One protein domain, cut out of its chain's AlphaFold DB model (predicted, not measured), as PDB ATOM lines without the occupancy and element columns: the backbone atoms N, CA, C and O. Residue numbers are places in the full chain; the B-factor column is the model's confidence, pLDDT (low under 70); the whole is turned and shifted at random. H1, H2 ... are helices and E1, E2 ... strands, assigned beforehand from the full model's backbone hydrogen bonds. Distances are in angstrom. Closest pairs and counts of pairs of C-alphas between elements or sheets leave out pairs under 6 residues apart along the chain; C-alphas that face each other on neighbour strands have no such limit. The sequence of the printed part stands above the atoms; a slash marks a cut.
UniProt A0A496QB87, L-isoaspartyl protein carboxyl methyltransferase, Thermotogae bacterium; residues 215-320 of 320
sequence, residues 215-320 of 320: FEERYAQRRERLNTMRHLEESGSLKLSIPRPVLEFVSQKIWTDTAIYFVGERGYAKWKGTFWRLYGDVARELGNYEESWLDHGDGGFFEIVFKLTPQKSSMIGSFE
ATOM      1  N   PHE A 215      26.559  21.421 -59.246       94.81
ATOM      2  CA  PHE A 215      26.857  19.982 -59.352       94.81
ATOM      3  C   PHE A 215      28.361  19.668 -59.312       94.81
ATOM      4  O   PHE A 215      28.785  18.696 -58.676       94.81
ATOM      5  N   GLU A 216      29.167  20.483 -59.994       93.00
ATOM      6  CA  GLU A 216      30.625  20.362 -60.028       93.00
ATOM      7  C   GLU A 216      31.235  20.846 -58.709       93.00
ATOM      8  O   GLU A 216      32.082  20.164 -58.127       93.00
ATOM      9  N   GLU A 217      30.758  21.981 -58.193       94.94
ATOM     10  CA  GLU A 217      31.232  22.575 -56.941       94.94
ATOM     11  C   GLU A 217      31.009  21.643 -55.745       94.94
ATOM     12  O   GLU A 217      31.937  21.394 -54.971       94.94
ATOM     13  N   ARG A 218      29.810  21.064 -55.606       92.12
ATOM     14  CA  ARG A 218      29.491  20.112 -54.528       92.12
ATOM     15  C   ARG A 218      30.303  18.829 -54.639       92.12
ATOM     16  O   ARG A 218      30.771  18.310 -53.626       92.12
ATOM     17  N   TYR A 219      30.544  18.344 -55.859       91.75
ATOM     18  CA  TYR A 219      31.456  17.221 -56.072       91.75
ATOM     19  C   TYR A 219      32.888  17.576 -55.623       91.75
ATOM     20  O   TYR A 219      33.519  16.799 -54.901       91.75
ATOM     21  N   ALA A 220      33.380  18.772 -55.963       92.88
ATOM     22  CA  ALA A 220      34.710  19.253 -55.584       92.88
ATOM     23  C   ALA A 220      34.872  19.508 -54.072       92.88
ATOM     24  O   ALA A 220      35.955  19.277 -53.530       92.88
ATOM     25  N   GLN A 221      33.811  19.900 -53.358       93.25
ATOM     26  CA  GLN A 221      33.838  20.083 -51.897       93.25
ATOM     27  C   GLN A 221      34.252  18.810 -51.142       93.25
ATOM     28  O   GLN A 221      34.870  18.899 -50.080       93.25
ATOM     29  N   ARG A 222      33.991  17.620 -51.703       94.06
ATOM     30  CA  ARG A 222      34.442  16.342 -51.124       94.06
ATOM     31  C   ARG A 222      35.967  16.259 -51.051       94.06
ATOM     32  O   ARG A 222      36.500  15.745 -50.072       94.06
ATOM     33  N   ARG A 223      36.676  16.816 -52.039       95.31
ATOM     34  CA  ARG A 223      38.143  16.912 -52.028       95.31
ATOM     35  C   ARG A 223      38.631  17.844 -50.929       95.31
ATOM     36  O   ARG A 223      39.546  17.480 -50.194       95.31
ATOM     37  N   GLU A 224      38.026  19.022 -50.805       95.50
ATOM     38  CA  GLU A 224      38.419  19.988 -49.773       95.50
ATOM     39  C   GLU A 224      38.187  19.417 -48.374       95.50
ATOM     40  O   GLU A 224      39.081  19.459 -47.530       95.50
ATOM     41  N   ARG A 225      37.048  18.749 -48.163       95.38
ATOM     42  CA  ARG A 225      36.767  18.018 -46.925       95.38
ATOM     43  C   ARG A 225      37.754  16.876 -46.678       95.38
ATOM     44  O   ARG A 225      38.226  16.708 -45.561       95.38
ATOM     45  N   LEU A 226      38.102  16.098 -47.701       96.75
ATOM     46  CA  LEU A 226      39.119  15.054 -47.569       96.75
ATOM     47  C   LEU A 226      40.464  15.652 -47.130       96.75
ATOM     48  O   LEU A 226      41.110  15.102 -46.241       96.75
ATOM     49  N   ASN A 227      40.869  16.783 -47.712       96.56
ATOM     50  CA  ASN A 227      42.134  17.447 -47.399       96.56
ATOM     51  C   ASN A 227      42.225  17.893 -45.935       96.56
ATOM     52  O   ASN A 227      43.290  17.729 -45.338       96.56
ATOM     53  N   THR A 228      41.128  18.365 -45.328       97.25
ATOM     54  CA  THR A 228      41.134  18.722 -43.898       97.25
ATOM     55  C   THR A 228      41.348  17.515 -42.987       97.25
ATOM     56  O   THR A 228      41.822  17.691 -41.873       97.25
ATOM     57  N   MET A 229      41.074  16.292 -43.457       97.44
ATOM     58  CA  MET A 229      41.144  15.055 -42.671       97.44
ATOM     59  C   MET A 229      42.345  14.159 -43.008       97.44
ATOM     60  O   MET A 229      42.532  13.130 -42.365       97.44
ATOM     61  N   ARG A 230      43.202  14.524 -43.974       95.69
ATOM     62  CA  ARG A 230      44.344  13.681 -44.407       95.69
ATOM     63  C   ARG A 230      45.362  13.368 -43.307       95.69
ATOM     64  O   ARG A 230      46.129  12.426 -43.463       95.69
ATOM     65  N   HIS A 231      45.375  14.158 -42.238       96.50
ATOM     66  CA  HIS A 231      46.255  13.983 -41.086       96.50
ATOM     67  C   HIS A 231      45.762  12.914 -40.097       96.50
ATOM     68  O   HIS A 231      46.512  12.547 -39.199       96.50
ATOM     69  N   LEU A 232      44.514  12.444 -40.222       97.94
ATOM     70  CA  LEU A 232      43.947  11.447 -39.317       97.94
ATOM     71  C   LEU A 232      44.679  10.109 -39.454       97.94
ATOM     72  O   LEU A 232      44.977   9.658 -40.562       97.94
ATOM     73  N   GLU A 233      44.926   9.469 -38.314       97.62
ATOM     74  CA  GLU A 233      45.549   8.152 -38.253       97.62
ATOM     75  C   GLU A 233      44.603   7.060 -38.749       97.62
ATOM     76  O   GLU A 233      43.372   7.184 -38.709       97.62
ATOM     77  N   GLU A 234      45.199   5.973 -39.227       97.81
ATOM     78  CA  GLU A 234      44.452   4.794 -39.630       97.81
ATOM     79  C   GLU A 234      43.817   4.130 -38.410       97.81
ATOM     80  O   GLU A 234      44.505   3.724 -37.477       97.81
ATOM     81  N   SER A 235      42.495   4.012 -38.433       97.44
ATOM     82  CA  SER A 235      41.698   3.464 -37.336       97.44
ATOM     83  C   SER A 235      41.269   2.015 -37.572       97.44
ATOM     84  O   SER A 235      40.780   1.364 -36.652       97.44
ATOM     85  N   GLY A 236      41.454   1.485 -38.788       96.94
ATOM     86  CA  GLY A 236      41.172   0.086 -39.097       96.94
ATOM     87  C   GLY A 236      40.897  -0.180 -40.573       96.94
ATOM     88  O   GLY A 236      41.278   0.588 -41.459       96.94
ATOM     89  N   SER A 237      40.206  -1.286 -40.844       96.81
ATOM     90  CA  SER A 237      39.766  -1.651 -42.191       96.81
ATOM     91  C   SER A 237      38.390  -2.305 -42.170       96.81
ATOM     92  O   SER A 237      38.044  -2.966 -41.193       96.81
ATOM     93  N   LEU A 238      37.629  -2.136 -43.248       95.56
ATOM     94  CA  LEU A 238      36.295  -2.709 -43.409       95.56
ATOM     95  C   LEU A 238      36.152  -3.333 -44.797       95.56
ATOM     96  O   LEU A 238      36.548  -2.739 -45.804       95.56
ATOM     97  N   LYS A 239      35.567  -4.527 -44.857       94.88
ATOM     98  CA  LYS A 239      35.097  -5.120 -46.108       94.88
ATOM     99  C   LYS A 239      33.606  -4.831 -46.223       94.88
ATOM    100  O   LYS A 239      32.867  -5.134 -45.297       94.88
ATOM    101  N   LEU A 240      33.216  -4.234 -47.341       93.06
ATOM    102  CA  LEU A 240      31.832  -3.897 -47.646       93.06
ATOM    103  C   LEU A 240      31.317  -4.804 -48.760       93.06
ATOM    104  O   LEU A 240      32.060  -5.083 -49.708       93.06
ATOM    105  N   SER A 241      30.072  -5.242 -48.630       92.38
ATOM    106  CA  SER A 241      29.344  -6.014 -49.637       92.38
ATOM    107  C   SER A 241      28.565  -5.088 -50.567       92.38
ATOM    108  O   SER A 241      28.402  -5.425 -51.740       92.38
ATOM    109  N   ILE A 242      28.161  -3.898 -50.089       92.19
ATOM    110  CA  ILE A 242      27.513  -2.884 -50.927       92.19
ATOM    111  C   ILE A 242      28.398  -2.535 -52.141       92.19
ATOM    112  O   ILE A 242      29.569  -2.151 -51.988       92.19
ATOM    113  N   PRO A 243      27.872  -2.631 -53.377       92.19
ATOM    114  CA  PRO A 243      28.637  -2.274 -54.561       92.19
ATOM    115  C   PRO A 243      29.037  -0.793 -54.562       92.19
ATOM    116  O   PRO A 243      28.246   0.091 -54.247       92.19
ATOM    117  N   ARG A 244      30.264  -0.490 -55.001       92.25
ATOM    118  CA  ARG A 244      30.790   0.889 -55.074       92.25
ATOM    119  C   ARG A 244      29.881   1.904 -55.796       92.25
ATOM    120  O   ARG A 244      29.703   2.972 -55.218       92.25
ATOM    121  N   PRO A 245      29.297   1.623 -56.981       92.69
ATOM    122  CA  PRO A 245      28.385   2.576 -57.623       92.69
ATOM    123  C   PRO A 245      27.099   2.806 -56.821       92.69
ATOM    124  O   PRO A 245      26.575   3.916 -56.806       92.69
ATOM    125  N   VAL A 246      26.621   1.784 -56.104       93.25
ATOM    126  CA  VAL A 246      25.468   1.893 -55.203       93.25
ATOM    127  C   VAL A 246      25.831   2.796 -54.025       93.25
ATOM    128  O   VAL A 246      25.133   3.776 -53.781       93.25
ATOM    129  N   LEU A 247      26.968   2.538 -53.363       93.88
ATOM    130  CA  LEU A 247      27.479   3.372 -52.269       93.88
ATOM    131  C   LEU A 247      27.702   4.826 -52.709       93.88
ATOM    132  O   LEU A 247      27.358   5.750 -51.972       93.88
ATOM    133  N   GLU A 248      28.270   5.044 -53.897       94.25
ATOM    134  CA  GLU A 248      28.457   6.378 -54.473       94.25
ATOM    135  C   GLU A 248      27.137   7.128 -54.605       94.25
ATOM    136  O   GLU A 248      27.036   8.262 -54.128       94.25
ATOM    137  N   PHE A 249      26.127   6.480 -55.186       93.62
ATOM    138  CA  PHE A 249      24.828   7.092 -55.408       93.62
ATOM    139  C   PHE A 249      24.087   7.404 -54.102       93.62
ATOM    140  O   PHE A 249      23.621   8.529 -53.920       93.62
ATOM    141  N   VAL A 250      23.994   6.440 -53.177       92.25
ATOM    142  CA  VAL A 250      23.182   6.618 -51.958       92.25
ATOM    143  C   VAL A 250      23.829   7.555 -50.945       92.25
ATOM    144  O   VAL A 250      23.128   8.319 -50.283       92.25
ATOM    145  N   SER A 251      25.162   7.530 -50.841       91.62
ATOM    146  CA  SER A 251      25.875   8.355 -49.862       91.62
ATOM    147  C   SER A 251      26.151   9.765 -50.358       91.62
ATOM    148  O   SER A 251      26.259  10.678 -49.543       91.62
ATOM    149  N   GLN A 252      26.349   9.941 -51.673       90.94
ATOM    150  CA  GLN A 252      26.850  11.184 -52.264       90.94
ATOM    151  C   GLN A 252      28.115  11.699 -51.548       90.94
ATOM    152  O   GLN A 252      28.323  12.905 -51.394       90.94
ATOM    153  N   LYS A 253      28.976  10.781 -51.088       93.69
ATOM    154  CA  LYS A 253      30.208  11.074 -50.325       93.69
ATOM    155  C   LYS A 253      31.472  10.520 -50.969       93.69
ATOM    156  O   LYS A 253      32.563  10.676 -50.420       93.69
ATOM    157  N   ILE A 254      31.349   9.896 -52.136       95.81
ATOM    158  CA  ILE A 254      32.501   9.369 -52.857       95.81
ATOM    159  C   ILE A 254      33.244  10.493 -53.581       95.81
ATOM    160  O   ILE A 254      32.655  11.331 -54.264       95.81
ATOM    161  N   TRP A 255      34.563  10.485 -53.426       95.88
ATOM    162  CA  TRP A 255      35.505  11.270 -54.209       95.88
ATOM    163  C   TRP A 255      36.491  10.329 -54.894       95.88
ATOM    164  O   TRP A 255      37.043   9.424 -54.263       95.88
ATOM    165  N   THR A 256      36.747  10.562 -56.176       93.25
ATOM    166  CA  THR A 256      37.735   9.806 -56.947       93.25
ATOM    167  C   THR A 256      38.827  10.717 -57.494       93.25
ATOM    168  O   THR A 256      38.535  11.711 -58.161       93.25
ATOM    169  N   ASP A 257      40.081  10.327 -57.274       88.19
ATOM    170  CA  ASP A 257      41.258  10.865 -57.959       88.19
ATOM    171  C   ASP A 257      42.188   9.711 -58.401       88.19
ATOM    172  O   ASP A 257      41.773   8.801 -59.110       88.19
ATOM    173  N   THR A 258      43.432   9.698 -57.932       89.31
ATOM    174  CA  THR A 258      44.353   8.551 -57.909       89.31
ATOM    175  C   THR A 258      43.825   7.330 -57.145       89.31
ATOM    176  O   THR A 258      44.351   6.227 -57.294       89.31
ATOM    177  N   ALA A 259      42.823   7.513 -56.283       93.38
ATOM    178  CA  ALA A 259      42.123   6.441 -55.589       93.38
ATOM    179  C   ALA A 259      40.653   6.813 -55.362       93.38
ATOM    180  O   ALA A 259      40.235   7.938 -55.622       93.38
ATOM    181  N   ILE A 260      39.880   5.856 -54.853       95.94
ATOM    182  CA  ILE A 260      38.487   6.062 -54.458       95.94
ATOM    183  C   ILE A 260      38.453   6.281 -52.948       95.94
ATOM    184  O   ILE A 260      39.042   5.501 -52.190       95.94
ATOM    185  N   TYR A 261      37.760   7.333 -52.527       97.56
ATOM    186  CA  TYR A 261      37.593   7.713 -51.136       97.56
ATOM    187  C   TYR A 261      36.114   7.837 -50.803       97.56
ATOM    188  O   TYR A 261      35.358   8.423 -51.569       97.56
ATOM    189  N   PHE A 262      35.723   7.343 -49.636       97.50
ATOM    190  CA  PHE A 262      34.494   7.745 -48.970       97.50
ATOM    191  C   PHE A 262      34.842   8.857 -47.985       97.50
ATOM    192  O   PHE A 262      35.673   8.655 -47.097       97.50
ATOM    193  N   VAL A 263      34.250  10.035 -48.161       97.38
ATOM    194  CA  VAL A 263      34.537  11.225 -47.353       97.38
ATOM    195  C   VAL A 263      33.416  11.408 -46.333       97.38
ATOM    196  O   VAL A 263      32.393  12.028 -46.620       97.38
ATOM    197  N   GLY A 264      33.604  10.814 -45.155       95.69
ATOM    198  CA  GLY A 264      32.632  10.818 -44.064       95.69
ATOM    199  C   GLY A 264      32.649  12.097 -43.232       95.69
ATOM    200  O   GLY A 264      33.354  13.069 -43.524       95.69
ATOM    201  N   GLU A 265      31.850  12.101 -42.164       94.00
ATOM    202  CA  GLU A 265      31.684  13.296 -41.342       94.00
ATOM    203  C   GLU A 265      32.901  13.596 -40.454       94.00
ATOM    204  O   GLU A 265      33.322  14.750 -40.342       94.00
ATOM    205  N   ARG A 266      33.458  12.555 -39.825       95.81
ATOM    206  CA  ARG A 266      34.548  12.638 -38.829       95.81
ATOM    207  C   ARG A 266      35.750  11.754 -39.182       95.81
ATOM    208  O   ARG A 266      36.590  11.448 -38.336       95.81
ATOM    209  N   GLY A 267      35.823  11.340 -40.440       97.75
ATOM    210  CA  GLY A 267      36.866  10.484 -40.971       97.75
ATOM    211  C   GLY A 267      36.651  10.216 -42.453       97.75
ATOM    212  O   GLY A 267      35.669  10.655 -43.052       97.75
ATOM    213  N   TYR A 268      37.571   9.480 -43.058       98.44
ATOM    214  CA  TYR A 268      37.454   9.054 -44.447       98.44
ATOM    215  C   TYR A 268      37.915   7.612 -44.599       98.44
ATOM    216  O   TYR A 268      38.681   7.096 -43.786       98.44
ATOM    217  N   ALA A 269      37.469   6.962 -45.666       98.06
ATOM    218  CA  ALA A 269      37.932   5.635 -46.019       98.06
ATOM    219  C   ALA A 269      38.547   5.627 -47.413       98.06
ATOM    220  O   ALA A 269      38.016   6.242 -48.333       98.06
ATOM    221  N   LYS A 270      39.663   4.918 -47.585       97.69
ATOM    222  CA  LYS A 270      40.369   4.772 -48.862       97.69
ATOM    223  C   LYS A 270      40.233   3.347 -49.378       97.69
ATOM    224  O   LYS A 270      40.635   2.402 -48.699       97.69
ATOM    225  N   TRP A 271      39.742   3.195 -50.604       96.31
ATOM    226  CA  TRP A 271      39.629   1.891 -51.250       96.31
ATOM    227  C   TRP A 271      41.003   1.286 -51.560       96.31
ATOM    228  O   TRP A 271      41.879   1.943 -52.138       96.31
ATOM    229  N   LYS A 272      41.189   0.014 -51.195       94.06
ATOM    230  CA  LYS A 272      42.414  -0.766 -51.401       94.06
ATOM    231  C   LYS A 272      42.082  -2.193 -51.835       94.06
ATOM    232  O   LYS A 272      42.164  -3.140 -51.060       94.06
ATOM    233  N   GLY A 273      41.748  -2.347 -53.114       87.75
ATOM    234  CA  GLY A 273      41.566  -3.655 -53.747       87.75
ATOM    235  C   GLY A 273      40.246  -4.316 -53.368       87.75
ATOM    236  O   GLY A 273      39.341  -4.327 -54.189       87.75
ATOM    237  N   THR A 274      40.147  -4.852 -52.152       87.94
ATOM    238  CA  THR A 274      38.958  -5.559 -51.637       87.94
ATOM    239  C   THR A 274      38.430  -4.999 -50.317       87.94
ATOM    240  O   THR A 274      37.347  -5.384 -49.885       87.94
ATOM    241  N   PHE A 275      39.173  -4.097 -49.674       94.44
ATOM    242  CA  PHE A 275      38.807  -3.490 -48.398       94.44
ATOM    243  C   PHE A 275      38.958  -1.969 -48.439       94.44
ATOM    244  O   PHE A 275      39.699  -1.398 -49.245       94.44
ATOM    245  N   TRP A 276      38.257  -1.312 -47.525       97.44
ATOM    246  CA  TRP A 276      38.377   0.103 -47.220       97.44
ATOM    247  C   TRP A 276      39.304   0.278 -46.020       97.44
ATOM    248  O   TRP A 276      39.040  -0.283 -44.961       97.44
ATOM    249  N   ARG A 277      40.387   1.047 -46.165       98.06
ATOM    250  CA  ARG A 277      41.213   1.483 -45.023       98.06
ATOM    251  C   ARG A 277      40.583   2.718 -44.406       98.06
ATOM    252  O   ARG A 277      40.284   3.658 -45.141       98.06
ATOM    253  N   LEU A 278      40.368   2.699 -43.102       98.38
ATOM    254  CA  LEU A 278      39.620   3.711 -42.366       98.38
ATOM    255  C   LEU A 278      40.585   4.669 -41.676       98.38
ATOM    256  O   LEU A 278      41.581   4.230 -41.110       98.38
ATOM    257  N   TYR A 279      40.275   5.959 -41.704       98.50
ATOM    258  CA  TYR A 279      41.058   7.009 -41.066       98.50
ATOM    259  C   TYR A 279      40.119   7.897 -40.248       98.50
ATOM    260  O   TYR A 279      39.146   8.430 -40.790       98.50
ATOM    261  N   GLY A 280      40.384   8.042 -38.948       97.81
ATOM    262  CA  GLY A 280      39.465   8.703 -38.010       97.81
ATOM    263  C   GLY A 280      38.174   7.917 -37.730       97.81
ATOM    264  O   GLY A 280      38.148   6.689 -37.825       97.81
ATOM    265  N   ASP A 281      37.094   8.623 -37.379       96.94
ATOM    266  CA  ASP A 281      35.790   8.028 -37.043       96.94
ATOM    267  C   ASP A 281      34.866   7.996 -38.273       96.94
ATOM    268  O   ASP A 281      34.138   8.949 -38.561       96.94
ATOM    269  N   VAL A 282      34.937   6.894 -39.026       97.44
ATOM    270  CA  VAL A 282      34.136   6.658 -40.246       97.44
ATOM    271  C   VAL A 282      33.502   5.262 -40.303       97.44
ATOM    272  O   VAL A 282      32.608   5.018 -41.110       97.44
ATOM    273  N   ALA A 283      33.939   4.337 -39.440       96.81
ATOM    274  CA  ALA A 283      33.513   2.938 -39.473       96.81
ATOM    275  C   ALA A 283      31.995   2.794 -39.302       96.81
ATOM    276  O   ALA A 283      31.357   2.099 -40.084       96.81
ATOM    277  N   ARG A 284      31.420   3.500 -38.316       94.94
ATOM    278  CA  ARG A 284      29.975   3.476 -38.051       94.94
ATOM    279  C   ARG A 284      29.177   4.036 -39.224       94.94
ATOM    280  O   ARG A 284      28.158   3.478 -39.588       94.94
ATOM    281  N   GLU A 285      29.646   5.129 -39.817       94.88
ATOM    282  CA  GLU A 285      28.944   5.762 -40.932       94.88
ATOM    283  C   GLU A 285      28.884   4.848 -42.162       94.88
ATOM    284  O   GLU A 285      27.816   4.687 -42.744       94.88
ATOM    285  N   LEU A 286      30.001   4.208 -42.525       94.69
ATOM    286  CA  LEU A 286      30.017   3.194 -43.583       94.69
ATOM    287  C   LEU A 286      29.189   1.959 -43.215       94.69
ATOM    288  O   LEU A 286      28.478   1.437 -44.069       94.69
ATOM    289  N   GLY A 287      29.267   1.524 -41.955       93.88
ATOM    290  CA  GLY A 287      28.486   0.409 -41.424       93.88
ATOM    291  C   GLY A 287      26.984   0.609 -41.609       93.88
ATOM    292  O   GLY A 287      26.319  -0.307 -42.060       93.88
ATOM    293  N   ASN A 288      26.469   1.824 -41.399       92.69
ATOM    294  CA  ASN A 288      25.046   2.115 -41.604       92.69
ATOM    295  C   ASN A 288      24.588   1.890 -43.061       92.69
ATOM    296  O   ASN A 288      23.479   1.414 -43.288       92.69
ATOM    297  N   TYR A 289      25.418   2.231 -44.059       92.31
ATOM    298  CA  TYR A 289      25.086   1.973 -45.470       92.31
ATOM    299  C   TYR A 289      25.170   0.482 -45.818       92.31
ATOM    300  O   TYR A 289      24.381   0.004 -46.628       92.31
ATOM    301  N   GLU A 290      26.115  -0.243 -45.213       92.38
ATOM    302  CA  GLU A 290      26.242  -1.696 -45.369       92.38
ATOM    303  C   GLU A 290      25.065  -2.437 -44.739       92.38
ATOM    304  O   GLU A 290      24.487  -3.296 -45.387       92.38
ATOM    305  N   GLU A 291      24.681  -2.088 -43.509       89.88
ATOM    306  CA  GLU A 291      23.514  -2.661 -42.830       89.88
ATOM    307  C   GLU A 291      22.253  -2.441 -43.669       89.88
ATOM    308  O   GLU A 291      21.554  -3.396 -43.991       89.88
ATOM    309  N   SER A 292      22.040  -1.208 -44.147       87.19
ATOM    310  CA  SER A 292      20.915  -0.901 -45.034       87.19
ATOM    311  C   SER A 292      20.941  -1.711 -46.338       87.19
ATOM    312  O   SER A 292      19.879  -2.070 -46.840       87.19
ATOM    313  N   TRP A 293      22.123  -1.995 -46.896       88.25
ATOM    314  CA  TRP A 293      22.271  -2.832 -48.089       88.25
ATOM    315  C   TRP A 293      21.957  -4.305 -47.806       88.25
ATOM    316  O   TRP A 293      21.247  -4.947 -48.576       88.25
ATOM    317  N   LEU A 294      22.464  -4.842 -46.696       84.00
ATOM    318  CA  LEU A 294      22.242  -6.234 -46.308       84.00
ATOM    319  C   LEU A 294      20.765  -6.519 -45.999       84.00
ATOM    320  O   LEU A 294      20.293  -7.612 -46.307       84.00
ATOM    321  N   ASP A 295      20.036  -5.538 -45.461       77.75
ATOM    322  CA  ASP A 295      18.593  -5.641 -45.210       77.75
ATOM    323  C   ASP A 295      17.755  -5.677 -46.505       77.75
ATOM    324  O   ASP A 295      16.672  -6.263 -46.516       77.75
ATOM    325  N   HIS A 296      18.247  -5.087 -47.603       77.81
ATOM    326  CA  HIS A 296      17.585  -5.113 -48.916       77.81
ATOM    327  C   HIS A 296      17.735  -6.474 -49.624       77.81
ATOM    328  O   HIS A 296      16.781  -6.973 -50.221       77.81
ATOM    329  N   GLY A 297      18.919  -7.093 -49.534       63.09
ATOM    330  CA  GLY A 297      19.258  -8.357 -50.200       63.09
ATOM    331  C   GLY A 297      20.067  -8.195 -51.496       63.09
ATOM    332  O   GLY A 297      20.386  -7.088 -51.927       63.09
ATOM    333  N   ASP A 298      20.439  -9.319 -52.116       64.38
ATOM    334  CA  ASP A 298      21.259  -9.334 -53.335       64.38
ATOM    335  C   ASP A 298      20.408  -9.102 -54.599       64.38
ATOM    336  O   ASP A 298      19.401  -9.775 -54.818       64.38
ATOM    337  N   GLY A 299      20.854  -8.200 -55.481       68.00
ATOM    338  CA  GLY A 299      20.199  -7.913 -56.762       68.00
ATOM    339  C   GLY A 299      21.130  -7.236 -57.769       68.00
ATOM    340  O   GLY A 299      22.152  -6.645 -57.406       68.00
ATOM    341  N   GLY A 300      20.799  -7.329 -59.061       78.50
ATOM    342  CA  GLY A 300      21.539  -6.617 -60.104       78.50
ATOM    343  C   GLY A 300      21.403  -5.096 -59.959       78.50
ATOM    344  O   GLY A 300      20.380  -4.599 -59.505       78.50
ATOM    345  N   PHE A 301      22.401  -4.320 -60.400       81.19
ATOM    346  CA  PHE A 301      22.401  -2.851 -60.253       81.19
ATOM    347  C   PHE A 301      21.125  -2.158 -60.786       81.19
ATOM    348  O   PHE A 301      20.664  -1.175 -60.211       81.19
ATOM    349  N   PHE A 302      20.529  -2.696 -61.856       85.44
ATOM    350  CA  PHE A 302      19.291  -2.198 -62.479       85.44
ATOM    351  C   PHE A 302      17.996  -2.796 -61.887       85.44
ATOM    352  O   PHE A 302      16.887  -2.491 -62.340       85.44
ATOM    353  N   GLU A 303      18.119  -3.670 -60.891       86.81
ATOM    354  CA  GLU A 303      17.010  -4.303 -60.169       86.81
ATOM    355  C   GLU A 303      16.781  -3.659 -58.796       86.81
ATOM    356  O   GLU A 303      15.655  -3.693 -58.306       86.81
ATOM    357  N   ILE A 304      17.808  -3.009 -58.233       88.81
ATOM    358  CA  ILE A 304      17.755  -2.311 -56.940       88.81
ATOM    359  C   ILE A 304      16.741  -1.166 -56.988       88.81
ATOM    360  O   ILE A 304      16.792  -0.307 -57.877       88.81
ATOM    361  N   VAL A 305      15.862  -1.123 -55.985       91.88
ATOM    362  CA  VAL A 305      14.942  -0.010 -55.752       91.88
ATOM    363  C   VAL A 305      15.534   0.913 -54.688       91.88
ATOM    364  O   VAL A 305      15.743   0.545 -53.537       91.88
ATOM    365  N   PHE A 306      15.828   2.138 -55.102       93.19
ATOM    366  CA  PHE A 306      16.365   3.201 -54.270       93.19
ATOM    367  C   PHE A 306      15.241   4.060 -53.713       93.19
ATOM    368  O   PHE A 306      14.309   4.416 -54.437       93.19
ATOM    369  N   LYS A 307      15.416   4.499 -52.468       93.81
ATOM    370  CA  LYS A 307      14.612   5.535 -51.828       93.81
ATOM    371  C   LYS A 307      15.492   6.715 -51.445       93.81
ATOM    372  O   LYS A 307      16.366   6.585 -50.589       93.81
ATOM    373  N   LEU A 308      15.261   7.877 -52.050       94.25
ATOM    374  CA  LEU A 308      15.902   9.130 -51.663       94.25
ATOM    375  C   LEU A 308      14.967   9.948 -50.774       94.25
ATOM    376  O   LEU A 308      13.860  10.295 -51.185       94.25
ATOM    377  N   THR A 309      15.434  10.320 -49.589       93.50
ATOM    378  CA  THR A 309      14.666  11.110 -48.621       93.50
ATOM    379  C   THR A 309      15.255  12.516 -48.475       93.50
ATOM    380  O   THR A 309      16.480  12.679 -48.500       93.50
ATOM    381  N   PRO A 310      14.422  13.564 -48.359       91.00
ATOM    382  CA  PRO A 310      14.916  14.920 -48.160       91.00
ATOM    383  C   PRO A 310      15.523  15.079 -46.758       91.00
ATOM    384  O   PRO A 310      14.872  14.810 -45.750       91.00
ATOM    385  N   GLN A 311      16.758  15.581 -46.680       86.50
ATOM    386  CA  GLN A 311      17.421  15.924 -45.422       86.50
ATOM    387  C   GLN A 311      18.134  17.276 -45.537       86.50
ATOM    388  O   GLN A 311      19.161  17.401 -46.205       86.50
ATOM    389  N   LYS A 312      17.620  18.291 -44.828       83.00
ATOM    390  CA  LYS A 312      18.113  19.683 -44.850       83.00
ATOM    391  C   LYS A 312      18.211  20.258 -46.272       83.00
ATOM    392  O   LYS A 312      17.240  20.823 -46.746       83.00
ATOM    393  N   SER A 313      19.373  20.143 -46.917       82.88
ATOM    394  CA  SER A 313      19.694  20.709 -48.237       82.88
ATOM    395  C   SER A 313      20.139  19.657 -49.265       82.88
ATOM    396  O   SER A 313      20.674  20.005 -50.317       82.88
ATOM    397  N   SER A 314      19.949  18.371 -48.969       84.50
ATOM    398  CA  SER A 314      20.318  17.248 -49.836       84.50
ATOM    399  C   SER A 314      19.244  16.167 -49.837       84.50
ATOM    400  O   SER A 314      18.406  16.108 -48.938       84.50
ATOM    401  N   MET A 315      19.307  15.282 -50.824       90.62
ATOM    402  CA  MET A 315      18.549  14.033 -50.841       90.62
ATOM    403  C   MET A 315      19.486  12.900 -50.413       90.62
ATOM    404  O   MET A 315      20.523  12.728 -51.044       90.62
ATOM    405  N   ILE A 316      19.155  12.141 -49.368       85.88
ATOM    406  CA  ILE A 316      19.965  11.002 -48.898       85.88
ATOM    407  C   ILE A 316      19.331   9.692 -49.342       85.88
ATOM    408  O   ILE A 316      18.121   9.511 -49.203       85.88
ATOM    409  N   GLY A 317      20.149   8.792 -49.890       82.88
ATOM    410  CA  GLY A 317      19.695   7.505 -50.393       82.88
ATOM    411  C   GLY A 317      19.649   6.404 -49.338       82.88
ATOM    412  O   GLY A 317      20.459   6.352 -48.418       82.88
ATOM    413  N   SER A 318      18.691   5.513 -49.538       85.12
ATOM    414  CA  SER A 318      18.437   4.255 -48.834       85.12
ATOM    415  C   SER A 318      17.802   3.277 -49.835       85.12
ATOM    416  O   SER A 318      17.719   3.591 -51.031       85.12
ATOM    417  N   PHE A 319      17.347   2.118 -49.371       85.69
ATOM    418  CA  PHE A 319      16.744   1.077 -50.206       85.69
ATOM    419  C   PHE A 319      15.296   0.811 -49.778       85.69
ATOM    420  O   PHE A 319      14.947   1.040 -48.618       85.69
ATOM    421  N   GLU A 320      14.465   0.368 -50.726       75.00
ATOM    422  CA  GLU A 320      13.125  -0.195 -50.476       75.00
ATOM    423  C   GLU A 320      13.083  -1.691 -50.775       75.00
ATOM    424  O   GLU A 320      13.841  -2.142 -51.664       75.00
TER     425      GLU A 320
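AT A GLANCE: This is residues 215 to 320 of the 320 residues of the protein "L-isoaspartyl protein carboxyl methyltransferase" of Thermotogae bacterium (UniProt A0A496QB87). A strongly twisted sheet of five strands has helix H1 across one face and the short helix H2 over the opposite face. H2 sits between this sheet and a separate strand hairpin, E6 and E7, while H3 reaches from the sheet to the hairpin. The 106 printed residues include three named helices and seven named strands, in the order H1 E1 H2 E2 E3 E4 E5 H3 E6 E7, of mixed class. The large sheet runs E1 E5 E4 E3 E2, all antiparallel. The whole is compact, with a radius of gyration of the C-alphas of 13.6 A and spans of 38 by 30 by 23 A.

HOW THE PARTS SIT: H1, residues 215 to 229, is on the sheet of E1, residues 234 to 238, E5, residues 275 to 281, E4, residues 266 to 272, E3, residues 260 to 263, and E2, residues 254 to 256. H1 runs across the strands at a height over the sheet of 6.7 A, at 81 degrees to E3 on the local plane; its closest C-alphas to E3 are those of Leu 226 and Val 263, 6.0 A apart. The edge strand E1 is antiparallel to E5, with N 235 and O 278 2.8 A apart. H2, residues 244 to 251, is on the opposite face from H1, at a height over the sheet of 9.8 A, and runs along the strands at 18 degrees to E3 on the local plane. E2 to E5 form a meander, each strand the antiparallel neighbour of the one before; within hydrogen-bond range are N 261 and O 255 at 2.8 A, N 269 and O 262 at 2.9 A, and N 277 and O 270 at 2.9 A. H3, residues 283 to 296, only grazes the sheet, with residues 283 to 287. H2 and H3 are close but not clearly touching and about perpendicular, at 76 degrees; the C-alphas of Leu 247 and Tyr 289 are closest, 7.3 A apart. E6, residues 306 to 311, and E7, residues 314 to 319, form a hairpin, with N 309 and O 316 2.8 A apart. The closest C-alphas of H2 and E7 are those of Val 250 and Gly 317, 3.9 A apart; of H3 and E7, those of His 296 and Phe 319, 6.4 A. H1 and E7 are apart. Every O i to N i+4 pair is within hydrogen-bond range in H2, against 8 of 11 in H1 and 8 of 10 in H3.

IN THESE COORDINATES: H1 begins at C-alpha 215 (26.857, 19.982, -59.352) and is 22.5 A long. E4 is 20.0 A, E5 16.5 A, H3 20.2 A, E6 15.5 A and E7 16.6 A. E7 ends at C-alpha 319 (16.744, 1.077, -50.206).

THE WHOLE: The C-alphas farthest apart, of His 231 and Glu 303, are 39.4 A apart. The printed part has no cut and ends at the chain's last residue, 320. No link is long; that from H3 to E6, 9 residues, is short, and the others are tight. Mean pLDDT of the printed part is 91.8; residues 297 to 299 are under 70.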